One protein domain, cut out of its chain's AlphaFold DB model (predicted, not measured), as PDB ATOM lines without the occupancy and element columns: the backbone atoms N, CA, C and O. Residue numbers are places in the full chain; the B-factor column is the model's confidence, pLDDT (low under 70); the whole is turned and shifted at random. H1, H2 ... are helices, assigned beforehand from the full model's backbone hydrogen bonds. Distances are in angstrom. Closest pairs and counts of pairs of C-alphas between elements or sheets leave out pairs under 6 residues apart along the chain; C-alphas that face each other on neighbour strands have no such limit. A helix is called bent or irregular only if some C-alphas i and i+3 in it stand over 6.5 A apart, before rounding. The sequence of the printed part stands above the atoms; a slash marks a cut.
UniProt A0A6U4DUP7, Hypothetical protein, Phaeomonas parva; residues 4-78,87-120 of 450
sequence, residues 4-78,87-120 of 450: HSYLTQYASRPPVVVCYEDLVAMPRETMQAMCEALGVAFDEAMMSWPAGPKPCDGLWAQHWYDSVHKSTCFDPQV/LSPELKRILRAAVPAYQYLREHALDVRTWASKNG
ATOM      1  N   HIS A   4     208.030 167.362 161.026       67.69
ATOM      2  CA  HIS A   4     207.349 166.472 160.089       67.69
ATOM      3  C   HIS A   4     206.934 165.161 160.768       67.69
ATOM      4  O   HIS A   4     205.806 164.722 160.559       67.69
ATOM      5  N   SER A   5     207.738 164.610 161.682       68.19
ATOM      6  CA  SER A   5     207.330 163.501 162.560       68.19
ATOM      7  C   SER A   5     206.146 163.878 163.454       68.19
ATOM      8  O   SER A   5     205.193 163.109 163.568       68.19
ATOM      9  N   TYR A   6     206.167 165.081 164.040       70.75
ATOM     10  CA  TYR A   6     205.047 165.610 164.821       70.75
ATOM     11  C   TYR A   6     203.782 165.710 163.960       70.75
ATOM     12  O   TYR A   6     202.752 165.142 164.309       70.75
ATOM     13  N   LEU A   7     203.849 166.358 162.795       65.81
ATOM     14  CA  LEU A   7     202.687 166.502 161.912       65.81
ATOM     15  C   LEU A   7     202.173 165.153 161.383       65.81
ATOM     16  O   LEU A   7     200.963 164.945 161.340       65.81
ATOM     17  N   THR A   8     203.064 164.217 161.054       72.06
ATOM     18  CA  THR A   8     202.706 162.868 160.581       72.06
ATOM     19  C   THR A   8     201.975 162.071 161.661       72.06
ATOM     20  O   THR A   8     200.978 161.409 161.370       72.06
ATOM     21  N   GLN A   9     202.417 162.178 162.920       77.06
ATOM     22  CA  GLN A   9     201.777 161.510 164.053       77.06
ATOM     23  C   GLN A   9     200.322 161.966 164.252       77.06
ATOM     24  O   GLN A   9     199.471 161.148 164.599       77.06
ATOM     25  N   TYR A  10     200.021 163.248 164.020       72.12
ATOM     26  CA  TYR A  10     198.678 163.805 164.215       72.12
ATOM     27  C   TYR A  10     197.780 163.730 162.971       72.12
ATOM     28  O   TYR A  10     196.563 163.645 163.118       72.12
ATOM     29  N   ALA A  11     198.344 163.773 161.761       66.56
ATOM     30  CA  ALA A  11     197.575 163.863 160.516       66.56
ATOM     31  C   ALA A  11     197.341 162.513 159.807       66.56
ATOM     32  O   ALA A  11     196.669 162.491 158.778       66.56
ATOM     33  N   SER A  12     197.908 161.405 160.308       67.31
ATOM     34  CA  SER A  12     197.850 160.053 159.704       67.31
ATOM     35  C   SER A  12     198.401 159.944 158.270       67.31
ATOM     36  O   SER A  12     198.349 158.872 157.671       67.31
ATOM     37  N   ARG A  13     198.953 161.033 157.726       71.06
ATOM     38  CA  ARG A  13     199.655 161.119 156.444       71.06
ATOM     39  C   ARG A  13     200.820 162.111 156.564       71.06
ATOM     40  O   ARG A  13     200.679 163.087 157.309       71.06
ATOM     41  N   PRO A  14     201.939 161.896 155.851       74.31
ATOM     42  CA  PRO A  14     203.033 162.859 155.822       74.31
ATOM     43  C   PRO A  14     202.557 164.212 155.271       74.31
ATOM     44  O   PRO A  14     201.752 164.234 154.331       74.31
ATOM     45  N   PRO A  15     203.004 165.348 155.830       83.50
ATOM     46  CA  PRO A  15     202.717 166.650 155.248       83.50
ATOM     47  C   PRO A  15     203.409 166.785 153.887       83.50
ATOM     48  O   PRO A  15     204.576 166.437 153.734       83.50
ATOM     49  N   VAL A  16     202.701 167.337 152.902       87.94
ATOM     50  CA  VAL A  16     203.288 167.653 151.595       87.94
ATOM     51  C   VAL A  16     204.163 168.895 151.741       87.94
ATOM     52  O   VAL A  16     203.667 169.965 152.096       87.94
ATOM     53  N   VAL A  17     205.463 168.751 151.479       88.44
ATOM     54  CA  VAL A  17     206.430 169.849 151.561       88.44
ATOM     55  C   VAL A  17     206.784 170.329 150.156       88.44
ATOM     56  O   VAL A  17     207.034 169.533 149.256       88.44
ATOM     57  N   VAL A  18     206.809 171.647 149.962       87.56
ATOM     58  CA  VAL A  18     207.134 172.291 148.684       87.56
ATOM     59  C   VAL A  18     208.243 173.314 148.901       87.56
ATOM     60  O   VAL A  18     208.201 174.102 149.848       87.56
ATOM     61  N   CYS A  19     209.229 173.319 148.007       80.19
ATOM     62  CA  CYS A  19     210.305 174.299 148.011       80.19
ATOM     63  C   CYS A  19     209.831 175.627 147.414       80.19
ATOM     64  O   CYS A  19     209.267 175.662 146.320       80.19
ATOM     65  N   TYR A  20     210.121 176.732 148.103       78.62
ATOM     66  CA  TYR A  20     209.799 178.074 147.613       78.62
ATOM     67  C   TYR A  20     210.426 178.350 146.241       78.62
ATOM     68  O   TYR A  20     209.786 178.934 145.371       78.62
ATOM     69  N   GLU A  21     211.671 177.916 146.035       71.81
ATOM     70  CA  GLU A  21     212.388 178.156 144.784       71.81
ATOM     71  C   GLU A  21     211.702 177.485 143.588       71.81
ATOM     72  O   GLU A  21     211.614 178.094 142.522       71.81
ATOM     73  N   ASP A  22     211.185 176.267 143.771       78.88
ATOM     74  CA  ASP A  22     210.480 175.536 142.716       78.88
ATOM     75  C   ASP A  22     209.096 176.135 142.468       78.88
ATOM     76  O   ASP A  22     208.749 176.371 141.314       78.88
ATOM     77  N   LEU A  23     208.370 176.510 143.530       85.25
ATOM     78  CA  LEU A  23     207.085 177.205 143.414       85.25
ATOM     79  C   LEU A  23     207.204 178.512 142.628       85.25
ATOM     80  O   LEU A  23     206.294 178.893 141.908       85.25
ATOM     81  N   VAL A  24     208.320 179.220 142.761       79.06
ATOM     82  CA  VAL A  24     208.551 180.460 142.020       79.06
ATOM     83  C   VAL A  24     209.005 180.196 140.584       79.06
ATOM     84  O   VAL A  24     208.619 180.930 139.675       79.06
ATOM     85  N   ALA A  25     209.853 179.189 140.370       76.75
ATOM     86  CA  ALA A  25     210.415 178.891 139.056       76.75
ATOM     87  C   ALA A  25     209.421 178.179 138.124       76.75
ATOM     88  O   ALA A  25     209.442 178.419 136.919       76.75
ATOM     89  N   MET A  26     208.584 177.301 138.678       82.50
ATOM     90  CA  MET A  26     207.661 176.411 137.969       82.50
ATOM     91  C   MET A  26     206.305 176.356 138.699       82.50
ATOM     92  O   MET A  26     205.866 175.285 139.122       82.50
ATOM     93  N   PRO A  27     205.627 177.504 138.902       88.88
ATOM     94  CA  PRO A  27     204.474 177.600 139.798       88.88
ATOM     95  C   PRO A  27     203.340 176.651 139.413       88.88
ATOM     96  O   PRO A  27     202.681 176.084 140.279       88.88
ATOM     97  N   ARG A  28     203.121 176.447 138.113       90.44
ATOM     98  CA  ARG A  28     202.054 175.584 137.609       90.44
ATOM     99  C   ARG A  28     202.351 174.121 137.908       90.44
ATOM    100  O   ARG A  28     201.514 173.431 138.478       90.44
ATOM    101  N   GLU A  29     203.546 173.669 137.562       92.12
ATOM    102  CA  GLU A  29     203.997 172.297 137.759       92.12
ATOM    103  C   GLU A  29     204.106 171.970 139.250       92.12
ATOM    104  O   GLU A  29     203.700 170.895 139.683       92.12
ATOM    105  N   THR A  30     204.585 172.918 140.062       91.50
ATOM    106  CA  THR A  30     204.605 172.779 141.519       91.50
ATOM    107  C   THR A  30     203.201 172.606 142.087       91.50
ATOM    108  O   THR A  30     202.984 171.718 142.912       91.50
ATOM    109  N   MET A  31     202.237 173.418 141.644       93.62
ATOM    110  CA  MET A  31     200.855 173.316 142.112       93.62
ATOM    111  C   MET A  31     200.189 172.015 141.663       93.62
ATOM    112  O   MET A  31     199.486 171.398 142.456       93.62
ATOM    113  N   GLN A  32     200.446 171.548 140.442       93.19
ATOM    114  CA  GLN A  32     199.934 170.262 139.968       93.19
ATOM    115  C   GLN A  32     200.522 169.079 140.752       93.19
ATOM    116  O   GLN A  32     199.761 168.226 141.211       93.19
ATOM    117  N   ALA A  33     201.837 169.066 140.990       92.44
ATOM    118  CA  ALA A  33     202.499 168.050 141.812       92.44
ATOM    119  C   ALA A  33     201.956 168.033 143.251       92.44
ATOM    120  O   ALA A  33     201.713 166.975 143.830       92.44
ATOM    121  N   MET A  34     201.727 169.218 143.823       93.31
ATOM    122  CA  MET A  34     201.133 169.369 145.149       93.31
ATOM    123  C   MET A  34     199.685 168.862 145.184       93.31
ATOM    124  O   MET A  34     199.318 168.145 146.113       93.31
ATOM    125  N   CYS A  35     198.871 169.200 144.183       92.56
ATOM    126  CA  CYS A  35     197.501 168.713 144.038       92.56
ATOM    127  C   CYS A  35     197.450 167.181 143.963       92.56
ATOM    128  O   CYS A  35     196.684 166.568 144.706       92.56
ATOM    129  N   GLU A  36     198.311 166.561 143.151       91.44
ATOM    130  CA  GLU A  36     198.418 165.102 143.058       91.44
ATOM    131  C   GLU A  36     198.796 164.473 144.404       91.44
ATOM    132  O   GLU A  36     198.101 163.575 144.881       91.44
ATOM    133  N   ALA A  37     199.830 164.996 145.069       88.31
ATOM    134  CA  ALA A  37     200.271 164.503 146.374       88.31
ATOM    135  C   ALA A  37     199.193 164.650 147.468       88.31
ATOM    136  O   ALA A  37     199.123 163.847 148.399       88.31
ATOM    137  N   LEU A  38     198.337 165.669 147.358       88.12
ATOM    138  CA  LEU A  38     197.219 165.902 148.272       88.12
ATOM    139  C   LEU A  38     195.947 165.126 147.901       88.12
ATOM    140  O   LEU A  38     195.021 165.092 148.718       88.12
ATOM    141  N   GLY A  39     195.891 164.513 146.714       87.56
ATOM    142  CA  GLY A  39     194.699 163.854 146.179       87.56
ATOM    143  C   GLY A  39     193.581 164.830 145.794       87.56
ATOM    144  O   GLY A  39     192.404 164.498 145.925       87.56
ATOM    145  N   VAL A  40     193.931 166.047 145.368       90.81
ATOM    146  CA  VAL A  40     192.996 167.111 144.969       90.81
ATOM    147  C   VAL A  40     193.152 167.392 143.474       90.81
ATOM    148  O   VAL A  40     194.260 167.365 142.949       90.81
ATOM    149  N   ALA A  41     192.052 167.677 142.773       91.94
ATOM    150  CA  ALA A  41     192.113 168.063 141.365       91.94
ATOM    151  C   ALA A  41     192.729 169.464 141.203       91.94
ATOM    152  O   ALA A  41     192.351 170.397 141.913       91.94
ATOM    153  N   PHE A  42     193.658 169.608 140.261       94.00
ATOM    154  CA  PHE A  42     194.217 170.907 139.887       94.00
ATOM    155  C   PHE A  42     193.191 171.741 139.103       94.00
ATOM    156  O   PHE A  42     192.526 171.216 138.210       94.00
ATOM    157  N   ASP A  43     193.109 173.040 139.402       92.88
ATOM    158  CA  ASP A  43     192.263 174.015 138.701       92.88
ATOM    159  C   ASP A  43     193.089 175.261 138.337       92.88
ATOM    160  O   ASP A  43     193.902 175.735 139.133       92.88
ATOM    161  N   GLU A  44     192.871 175.822 137.148       91.56
ATOM    162  CA  GLU A  44     193.569 177.028 136.680       91.56
ATOM    163  C   GLU A  44     193.361 178.245 137.590       91.56
ATOM    164  O   GLU A  44     194.252 179.088 137.721       91.56
ATOM    165  N   ALA A  45     192.223 178.326 138.280       90.56
ATOM    166  CA  ALA A  45     191.954 179.372 139.256       90.56
ATOM    167  C   ALA A  45     192.938 179.347 140.441       90.56
ATOM    168  O   ALA A  45     193.082 180.354 141.126       90.56
ATOM    169  N   MET A  46     193.667 178.249 140.679       90.81
ATOM    170  CA  MET A  46     194.706 178.184 141.717       90.81
ATOM    171  C   MET A  46     195.942 179.038 141.389       90.81
ATOM    172  O   MET A  46     196.737 179.340 142.277       90.81
ATOM    173  N   MET A  47     196.109 179.446 140.128       92.56
ATOM    174  CA  MET A  47     197.273 180.204 139.659       92.56
ATOM    175  C   MET A  47     197.136 181.718 139.848       92.56
ATOM    176  O   MET A  47     198.126 182.445 139.726       92.56
ATOM    177  N   SER A  48     195.926 182.204 140.135       89.69
ATOM    178  CA  SER A  48     195.660 183.629 140.322       89.69
ATOM    179  C   SER A  48     194.520 183.870 141.305       89.69
ATOM    180  O   SER A  48     193.533 183.144 141.315       89.69
ATOM    181  N   TRP A  49     194.626 184.911 142.122       89.06
ATOM    182  CA  TRP A  49     193.625 185.243 143.133       89.06
ATOM    183  C   TRP A  49     193.401 186.755 143.234       89.06
ATOM    184  O   TRP A  49     194.294 187.542 142.915       89.06
ATOM    185  N   PRO A  50     192.214 187.203 143.692       88.00
ATOM    186  CA  PRO A  50     191.972 188.626 143.873       88.00
ATOM    187  C   PRO A  50     192.862 189.182 144.990       88.00
ATOM    188  O   PRO A  50     193.013 188.539 146.033       88.00
ATOM    189  N   ALA A  51     193.398 190.384 144.802       87.88
ATOM    190  CA  ALA A  51     194.057 191.125 145.872       87.88
ATOM    191  C   ALA A  51     193.045 191.536 146.956       87.88
ATOM    192  O   ALA A  51     191.843 191.647 146.702       87.88
ATOM    193  N   GLY A  52     193.549 191.806 148.155       86.94
ATOM    194  CA  GLY A  52     192.780 192.323 149.282       86.94
ATOM    195  C   GLY A  52     192.265 191.258 150.258       86.94
ATOM    196  O   GLY A  52     192.427 190.053 150.027       86.94
ATOM    197  N   PRO A  53     191.650 191.720 151.361       83.81
ATOM    198  CA  PRO A  53     191.171 190.864 152.435       83.81
ATOM    199  C   PRO A  53     190.076 189.910 151.966       83.81
ATOM    200  O   PRO A  53     189.261 190.231 151.095       83.81
ATOM    201  N   LYS A  54     190.052 188.720 152.562       84.19
ATOM    202  CA  LYS A  54     189.042 187.693 152.311       84.19
ATOM    203  C   LYS A  54     187.965 187.722 153.390       84.19
ATOM    204  O   LYS A  54     188.265 188.014 154.540       84.19
ATOM    205  N   PRO A  55     186.714 187.347 153.073       82.69
ATOM    206  CA  PRO A  55     185.661 187.232 154.086       82.69
ATOM    207  C   PRO A  55     185.989 186.252 155.226       82.69
ATOM    208  O   PRO A  55     185.406 186.348 156.299       82.69
ATOM    209  N   CYS A  56     186.904 185.305 154.992       81.19
ATOM    210  CA  CYS A  56     187.385 184.346 155.986       81.19
ATOM    211  C   CYS A  56     188.573 184.848 156.825       81.19
ATOM    212  O   CYS A  56     189.032 184.125 157.711       81.19
ATOM    213  N   ASP A  57     189.080 186.051 156.561       82.81
ATOM    214  CA  ASP A  57     190.217 186.606 157.279       82.81
ATOM    215  C   ASP A  57     189.830 186.958 158.725       82.81
ATOM    216  O   ASP A  57     188.869 187.683 158.985       82.81
ATOM    217  N   GLY A  58     190.587 186.432 159.690       81.19
ATOM    218  CA  GLY A  58     190.385 186.716 161.111       81.19
ATOM    219  C   GLY A  58     190.877 188.108 161.527       81.19
ATOM    220  O   GLY A  58     191.540 188.811 160.769       81.19
ATOM    221  N   LEU A  59     190.630 188.481 162.789       82.94
ATOM    222  CA  LEU A  59     190.996 189.791 163.364       82.94
ATOM    223  C   LEU A  59     192.481 190.177 163.162       82.94
ATOM    224  O   LEU A  59     192.816 191.354 163.082       82.94
ATOM    225  N   TRP A  60     193.376 189.191 163.054       80.12
ATOM    226  CA  TRP A  60     194.821 189.393 162.891       80.12
ATOM    227  C   TRP A  60     195.277 189.589 161.440       80.12
ATOM    228  O   TRP A  60     196.463 189.809 161.191       80.12
ATOM    229  N   ALA A  61     194.363 189.523 160.473       79.00
ATOM    230  CA  ALA A  61     194.722 189.486 159.064       79.00
ATOM    231  C   ALA A  61     195.450 190.740 158.575       79.00
ATOM    232  O   ALA A  61     196.438 190.624 157.857       79.00
ATOM    233  N   GLN A  62     195.045 191.913 159.061       70.62
ATOM    234  CA  GLN A  62     195.714 193.194 158.795       70.62
ATOM    235  C   GLN A  62     197.152 193.283 159.344       70.62
ATOM    236  O   GLN A  62     197.832 194.277 159.145       70.62
ATOM    237  N   HIS A  63     197.603 192.300 160.127       77.06
ATOM    238  CA  HIS A  63     198.960 192.269 160.673       77.06
ATOM    239  C   HIS A  63     199.814 191.172 160.033       77.06
ATOM    240  O   HIS A  63     201.032 191.317 159.947       77.06
ATOM    241  N   TRP A  64     199.201 190.065 159.607       72.19
ATOM    242  CA  TRP A  64     199.915 188.895 159.080       72.19
ATOM    243  C   TRP A  64     199.860 188.780 157.560       72.19
ATOM    244  O   TRP A  64     200.788 188.242 156.959       72.19
ATOM    245  N   TYR A  65     198.803 189.295 156.933       76.38
ATOM    246  CA  TYR A  65     198.549 189.117 155.506       76.38
ATOM    247  C   TYR A  65     198.776 190.385 154.684       76.38
ATOM    248  O   TYR A  65     198.547 190.350 153.485       76.38
ATOM    249  N   ASP A  66     199.313 191.465 155.251       76.62
ATOM    250  CA  ASP A  66     199.582 192.716 154.521       76.62
ATOM    251  C   ASP A  66     200.406 192.533 153.234       76.62
ATOM    252  O   ASP A  66     200.226 193.261 152.253       76.62
ATOM    253  N   SER A  67     201.341 191.579 153.222       71.56
ATOM    254  CA  SER A  67     202.101 191.204 152.024       71.56
ATOM    255  C   SER A  67     201.310 190.280 151.093       71.56
ATOM    256  O   SER A  67     201.399 190.421 149.875       71.56
ATOM    257  N   VAL A  68     200.510 189.372 151.654       76.12
ATOM    258  CA  VAL A  68     199.692 188.385 150.934       76.12
ATOM    259  C   VAL A  68     198.490 189.041 150.246       76.12
ATOM    260  O   VAL A  68     198.188 188.722 149.107       76.12
ATOM    261  N   HIS A  69     197.848 190.035 150.860       86.38
ATOM    262  CA  HIS A  69     196.750 190.806 150.268       86.38
ATOM    263  C   HIS A  69     197.184 191.613 149.042       86.38
ATOM    264  O   HIS A  69     196.334 192.056 148.275       86.38
ATOM    265  N   LYS A  70     198.490 191.816 148.842       82.81
ATOM    266  CA  LYS A  70     199.044 192.493 147.661       82.81
ATOM    267  C   LYS A  70     199.400 191.522 146.536       82.81
ATOM    268  O   LYS A  70     199.616 191.979 145.417       82.81
ATOM    269  N   SER A  71     199.487 190.218 146.810       84.56
ATOM    270  CA  SER A  71     199.756 189.225 145.773       84.56
ATOM    271  C   SER A  71     198.473 188.886 145.018       84.56
ATOM    272  O   SER A  71     197.373 188.920 145.566       84.56
ATOM    273  N   THR A  72     198.627 188.571 143.737       87.75
ATOM    274  CA  THR A  72     197.530 188.133 142.858       87.75
ATOM    275  C   THR A  72     197.870 186.859 142.090       87.75
ATOM    276  O   THR A  72     197.022 186.317 141.388       87.75
ATOM    277  N   CYS A  73     199.106 186.378 142.223       86.69
ATOM    278  CA  CYS A  73     199.655 185.166 141.630       86.69
ATOM    279  C   CYS A  73     200.990 184.822 142.323       86.69
ATOM    280  O   CYS A  73     201.434 185.526 143.241       86.69
ATOM    281  N   PHE A  74     201.652 183.760 141.863       85.75
ATOM    282  CA  PHE A  74     203.036 183.455 142.229       85.75
ATOM    283  C   PHE A  74     204.001 184.402 141.491       85.75
ATOM    284  O   PHE A  74     204.249 184.239 140.299       85.75
ATOM    285  N   ASP A  75     204.532 185.410 142.193       77.12
ATOM    286  CA  ASP A  75     205.424 186.431 141.620       77.12
ATOM    287  C   ASP A  75     206.904 186.207 142.025       77.12
ATOM    288  O   ASP A  75     207.239 186.303 143.212       77.12
ATOM    289  N   PRO A  76     207.828 185.987 141.063       65.12
ATOM    290  CA  PRO A  76     209.257 185.779 141.315       65.12
ATOM    291  C   PRO A  76     210.021 187.005 141.836       65.12
ATOM    292  O   PRO A  76     211.215 186.907 142.147       65.12
ATOM    293  N   GLN A  77     209.396 188.181 141.888       65.06
ATOM    294  CA  GLN A  77     209.984 189.391 142.466       65.06
ATOM    295  C   GLN A  77     209.790 189.481 143.984       65.06
ATOM    296  O   GLN A  77     210.551 190.184 144.665       65.06
ATOM    297  N   VAL A  78     208.831 188.738 144.540       60.72
ATOM    298  CA  VAL A  78     208.606 188.643 145.983       60.72
ATOM    299  C   VAL A  78     209.832 187.967 146.625       60.72
ATOM    300  O   VAL A  78     210.358 186.978 146.129       60.72
ATOM    301  N   LEU A  87     221.583 188.894 162.287       49.22
ATOM    302  CA  LEU A  87     220.624 188.287 163.212       49.22
ATOM    303  C   LEU A  87     220.981 188.649 164.661       49.22
ATOM    304  O   LEU A  87     222.147 188.544 165.064       49.22
ATOM    305  N   SER A  88     219.976 189.010 165.462       71.81
ATOM    306  CA  SER A  88     220.154 189.187 166.905       71.81
ATOM    307  C   SER A  88     220.604 187.865 167.561       71.81
ATOM    308  O   SER A  88     220.359 186.783 167.011       71.81
ATOM    309  N   PRO A  89     221.269 187.894 168.731       56.81
ATOM    310  CA  PRO A  89     221.671 186.675 169.441       56.81
ATOM    311  C   PRO A  89     220.508 185.709 169.705       56.81
ATOM    312  O   PRO A  89     220.670 184.493 169.592       56.81
ATOM    313  N   GLU A  90     219.324 186.251 169.986       72.00
ATOM    314  CA  GLU A  90     218.096 185.479 170.168       72.00
ATOM    315  C   GLU A  90     217.679 184.757 168.880       72.00
ATOM    316  O   GLU A  90     217.492 183.538 168.893       72.00
ATOM    317  N   LEU A  91     217.640 185.465 167.748       56.50
ATOM    318  CA  LEU A  91     217.305 184.872 166.451       56.50
ATOM    319  C   LEU A  91     218.343 183.838 166.002       56.50
ATOM    320  O   LEU A  91     217.976 182.818 165.425       56.50
ATOM    321  N   LYS A  92     219.631 184.032 166.315       51.69
ATOM    322  CA  LYS A  92     220.678 183.024 166.056       51.69
ATOM    323  C   LYS A  92     220.442 181.736 166.842       51.69
ATOM    324  O   LYS A  92     220.689 180.653 166.314       51.69
ATOM    325  N   ARG A  93     219.978 181.834 168.091       61.78
ATOM    326  CA  ARG A  93     219.636 180.666 168.916       61.78
ATOM    327  C   ARG A  93     218.437 179.918 168.334       61.78
ATOM    328  O   ARG A  93     218.506 178.699 168.208       61.78
ATOM    329  N   ILE A  94     217.391 180.646 167.940       64.12
ATOM    330  CA  ILE A  94     216.196 180.072 167.304       64.12
ATOM    331  C   ILE A  94     216.571 179.395 165.982       64.12
ATOM    332  O   ILE A  94     216.222 178.239 165.775       64.12
ATOM    333  N   LEU A  95     217.354 180.067 165.133       55.91
ATOM    334  CA  LEU A  95     217.826 179.509 163.868       55.91
ATOM    335  C   LEU A  95     218.584 178.198 164.089       55.91
ATOM    336  O   LEU A  95     218.247 177.198 163.472       55.91
ATOM    337  N   ARG A  96     219.558 178.162 165.006       55.66
ATOM    338  CA  ARG A  96     220.316 176.933 165.304       55.66
ATOM    339  C   ARG A  96     219.425 175.783 165.769       55.66
ATOM    340  O   ARG A  96     219.680 174.649 165.391       55.66
ATOM    341  N   ALA A  97     218.403 176.073 166.570       59.00
ATOM    342  CA  ALA A  97     217.448 175.064 167.014       59.00
ATOM    343  C   ALA A  97     216.527 174.585 165.877       59.00
ATOM    344  O   ALA A  97     216.124 173.428 165.867       59.00
ATOM    345  N   ALA A  98     216.213 175.458 164.917       59.47
ATOM    346  CA  ALA A  98     215.304 175.162 163.814       59.47
ATOM    347  C   ALA A  98     215.989 174.515 162.596       59.47
ATOM    348  O   ALA A  98     215.329 173.795 161.853       59.47
ATOM    349  N   VAL A  99     217.290 174.751 162.378       58.69
ATOM    350  CA  VAL A  99     218.040 174.273 161.194       58.69
ATOM    351  C   VAL A  99     217.874 172.768 160.939       58.69
ATOM    352  O   VAL A  99     217.542 172.432 159.804       58.69
ATOM    353  N   PRO A 100     218.004 171.868 161.936       60.41
ATOM    354  CA  PRO A 100     217.808 170.437 161.698       60.41
ATOM    355  C   PRO A 100     216.400 170.100 161.188       60.41
ATOM    356  O   PRO A 100     216.242 169.264 160.307       60.41
ATOM    357  N   ALA A 101     215.371 170.793 161.688       65.81
ATOM    358  CA  ALA A 101     213.999 170.595 161.226       65.81
ATOM    359  C   ALA A 101     213.799 171.097 159.786       65.81
ATOM    360  O   ALA A 101     213.099 170.452 159.013       65.81
ATOM    361  N   TYR A 102     214.430 172.212 159.402       65.75
ATOM    362  CA  TYR A 102     214.391 172.705 158.020       65.75
ATOM    363  C   TYR A 102     215.112 171.775 157.042       65.75
ATOM    364  O   TYR A 102     214.616 171.564 155.938       65.75
ATOM    365  N   GLN A 103     216.258 171.216 157.440       61.16
ATOM    366  CA  GLN A 103     216.987 170.235 156.634       61.16
ATOM    367  C   GLN A 103     216.141 168.977 156.418       61.16
ATOM    368  O   GLN A 103     215.935 168.575 155.278       61.16
ATOM    369  N   TYR A 104     215.541 168.452 157.486       67.31
ATOM    370  CA  TYR A 104     214.643 167.301 157.405       67.31
ATOM    371  C   TYR A 104     213.409 167.563 156.523       67.31
ATOM    372  O   TYR A 104     213.067 166.751 155.667       67.31
ATOM    373  N   LEU A 105     212.757 168.726 156.663       75.44
ATOM    374  CA  LEU A 105     211.639 169.111 155.791       75.44
ATOM    375  C   LEU A 105     212.067 169.207 154.320       75.44
ATOM    376  O   LEU A 105     211.307 168.812 153.442       75.44
ATOM    377  N   ARG A 106     213.279 169.704 154.044       71.44
ATOM    378  CA  ARG A 106     213.813 169.809 152.680       71.44
ATOM    379  C   ARG A 106     214.014 168.441 152.027       71.44
ATOM    380  O   ARG A 106     213.761 168.327 150.836       71.44
ATOM    381  N   GLU A 107     214.422 167.422 152.781       66.81
ATOM    382  CA  GLU A 107     214.564 166.040 152.284       66.81
ATOM    383  C   GLU A 107     213.226 165.417 151.869       66.81
ATOM    384  O   GLU A 107     213.184 164.577 150.975       66.81
ATOM    385  N   HIS A 108     212.129 165.849 152.493       78.12
ATOM    386  CA  HIS A 108     210.776 165.346 152.238       78.12
ATOM    387  C   HIS A 108     209.986 166.244 151.272       78.12
ATOM    388  O   HIS A 108     208.776 166.073 151.106       78.12
ATOM    389  N   ALA A 109     210.646 167.227 150.652       83.06
ATOM    390  CA  ALA A 109     210.020 168.105 149.678       83.06
ATOM    391  C   ALA A 109     209.737 167.381 148.358       83.06
ATOM    392  O   ALA A 109     210.512 166.537 147.911       83.06
ATOM    393  N   LEU A 110     208.623 167.738 147.717       86.44
ATOM    394  CA  LEU A 110     208.265 167.224 146.400       86.44
ATOM    395  C   LEU A 110     209.343 167.572 145.371       86.44
ATOM    396  O   LEU A 110     209.677 168.743 145.175       86.44
ATOM    397  N   ASP A 111     209.810 166.561 144.641       81.06
ATOM    398  CA  ASP A 111     210.653 166.755 143.465       81.06
ATOM    399  C   ASP A 111     209.786 167.144 142.257       81.06
ATOM    400  O   ASP A 111     209.397 166.323 141.418       81.06
ATOM    401  N   VAL A 112     209.465 168.436 142.191       79.19
ATOM    402  CA  VAL A 112     208.621 169.025 141.143       79.19
ATOM    403  C   VAL A 112     209.228 168.832 139.752       79.19
ATOM    404  O   VAL A 112     208.500 168.688 138.772       79.19
ATOM    405  N   ARG A 113     210.557 168.806 139.636       69.19
ATOM    406  CA  ARG A 113     211.249 168.736 138.342       69.19
ATOM    407  C   ARG A 113     211.162 167.335 137.754       69.19
ATOM    408  O   ARG A 113     210.824 167.182 136.579       69.19
ATOM    409  N   THR A 114     211.386 166.318 138.580       72.56
ATOM    410  CA  THR A 114     211.171 164.921 138.190       72.56
ATOM    411  C   THR A 114     209.696 164.653 137.902       72.56
ATOM    412  O   THR A 114     209.375 163.963 136.930       72.56
ATOM    413  N   TRP A 115     208.787 165.226 138.697       84.88
ATOM    414  CA  TRP A 115     207.347 165.138 138.458       84.88
ATOM    415  C   TRP A 115     206.939 165.758 137.107       84.88
ATOM    416  O   TRP A 115     206.247 165.112 136.319       84.88
ATOM    417  N   ALA A 116     207.420 166.965 136.793       73.31
ATOM    418  CA  ALA A 116     207.102 167.674 135.552       73.31
ATOM    419  C   ALA A 116     207.619 166.930 134.310       73.31
ATOM    420  O   ALA A 116     206.912 166.822 133.308       73.31
ATOM    421  N   SER A 117     208.824 166.354 134.406       70.88
ATOM    422  CA  SER A 117     209.426 165.520 133.358       70.88
ATOM    423  C   SER A 117     208.571 164.287 133.032       70.88
ATOM    424  O   SER A 117     208.306 164.000 131.865       70.88
ATOM    425  N   LYS A 118     208.058 163.589 134.057       74.62
ATOM    426  CA  LYS A 118     207.181 162.415 133.884       74.62
ATOM    427  C   LYS A 118     205.829 162.751 133.243       74.62
ATOM    428  O   LYS A 118     205.250 161.888 132.591       74.62
ATOM    429  N   ASN A 119     205.346 163.982 133.403       77.50
ATOM    430  CA  ASN A 119     204.024 164.424 132.949       77.50
ATOM    431  C   ASN A 119     204.045 165.226 131.630       77.50
ATOM    432  O   ASN A 119     203.068 165.887 131.286       77.50
ATOM    433  N   GLY A 120     205.138 165.153 130.859       51.66
ATOM    434  CA  GLY A 120     205.176 165.641 129.474       51.66
ATOM    435  C   GLY A 120     205.182 167.165 129.307       51.66
ATOM    436  O   GLY A 120     204.972 167.652 128.195       51.66
TER     437      GLY A 120
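Overview. This is residues 4 to 78 and 87 to 120 of the 450 residues of the protein "Hypothetical protein" of Phaeomonas parva (UniProt A0A6U4DUP7). Three short helices, H2, H4 and H7, gather round H3, while the bent helix H6 reaches away from this group as an arm, with residues 88 to 94 sticking out at its start. A second extension is a long looped stretch, residues 48 to 78, which holds the small helix H5 away from the other helices, and H1 sits beside the second arm of H6. The printed part has 109 residues with seven named helices, H1 to H7 in order along the chain, and no named strand; the class is all helix. It is loose, with a radius of gyration of the C-alphas of 16.6 A, and spans 47 by 34 by 31 A.

Arrangement. H1, residues 4 to 11, is apart from H2, residues 20 to 25. H2 and H3, residues 27 to 38, only just touch, only at the corner by their tight link, with 3 pairs of C-alphas within 8 A; the closest are those of Leu 23 and Thr 30, 5.4 A apart. Their lines stand at a steep tilt of 51 degrees, opposite ways. H3 is the hub, touching three helices. With residues 27 to 31 alone it only just touches H4, residues 44 to 47, by 3 pairs within 8 A; the closest C-alphas are those of Arg 28 and Met 47, 7.0 A apart. H5, residues 61 to 64, touches no helix. H6, residues 89 to 107, was assigned as one helix by its hydrogen bonds but is bent: C-alphas 97 and 100 are 7.1 A apart. Its arms, H6a up to residue 97 and H6b from residue 100, stand at a steep tilt of 49 degrees. H6a touches no helix. H6b only just touches H1, with 3 pairs within 8 A, about perpendicular at 75 degrees; the closest C-alphas are those of His 4 and Leu 105, 6.6 A apart. H7, residues 112 to 118, touches H3 at its residues 29 to 33 alone, about perpendicular at 84 degrees; the closest C-alphas are those of Thr 30 and Val 112, 5.5 A apart. In H1, H2, H3, H6a, H6b and H7 every O i to N i+4 pair is within hydrogen-bond range; H4 and H5 are too short for such a pair.

Along the chain. H1 begins at C-alpha 4, (207.349, 166.472, 160.089). H3 measures 16.2 A from first to last C-alpha, H6a 12.6 A and H6b 10.9 A. H7 ends at C-alpha 118, (207.181, 162.415, 133.884).

Size, cuts and confidence. The two C-alphas farthest apart, those of Pro 89 and Gly 120, are 48.1 A apart. Residues 79 to 86 are not printed, and C-alphas 78 and 87 are 21.0 A apart across this cut. The link from H4 to H5 is long. The mean pLDDT of the printed part is 77.5; 27 residues are under 70, among them residues 91 to 104.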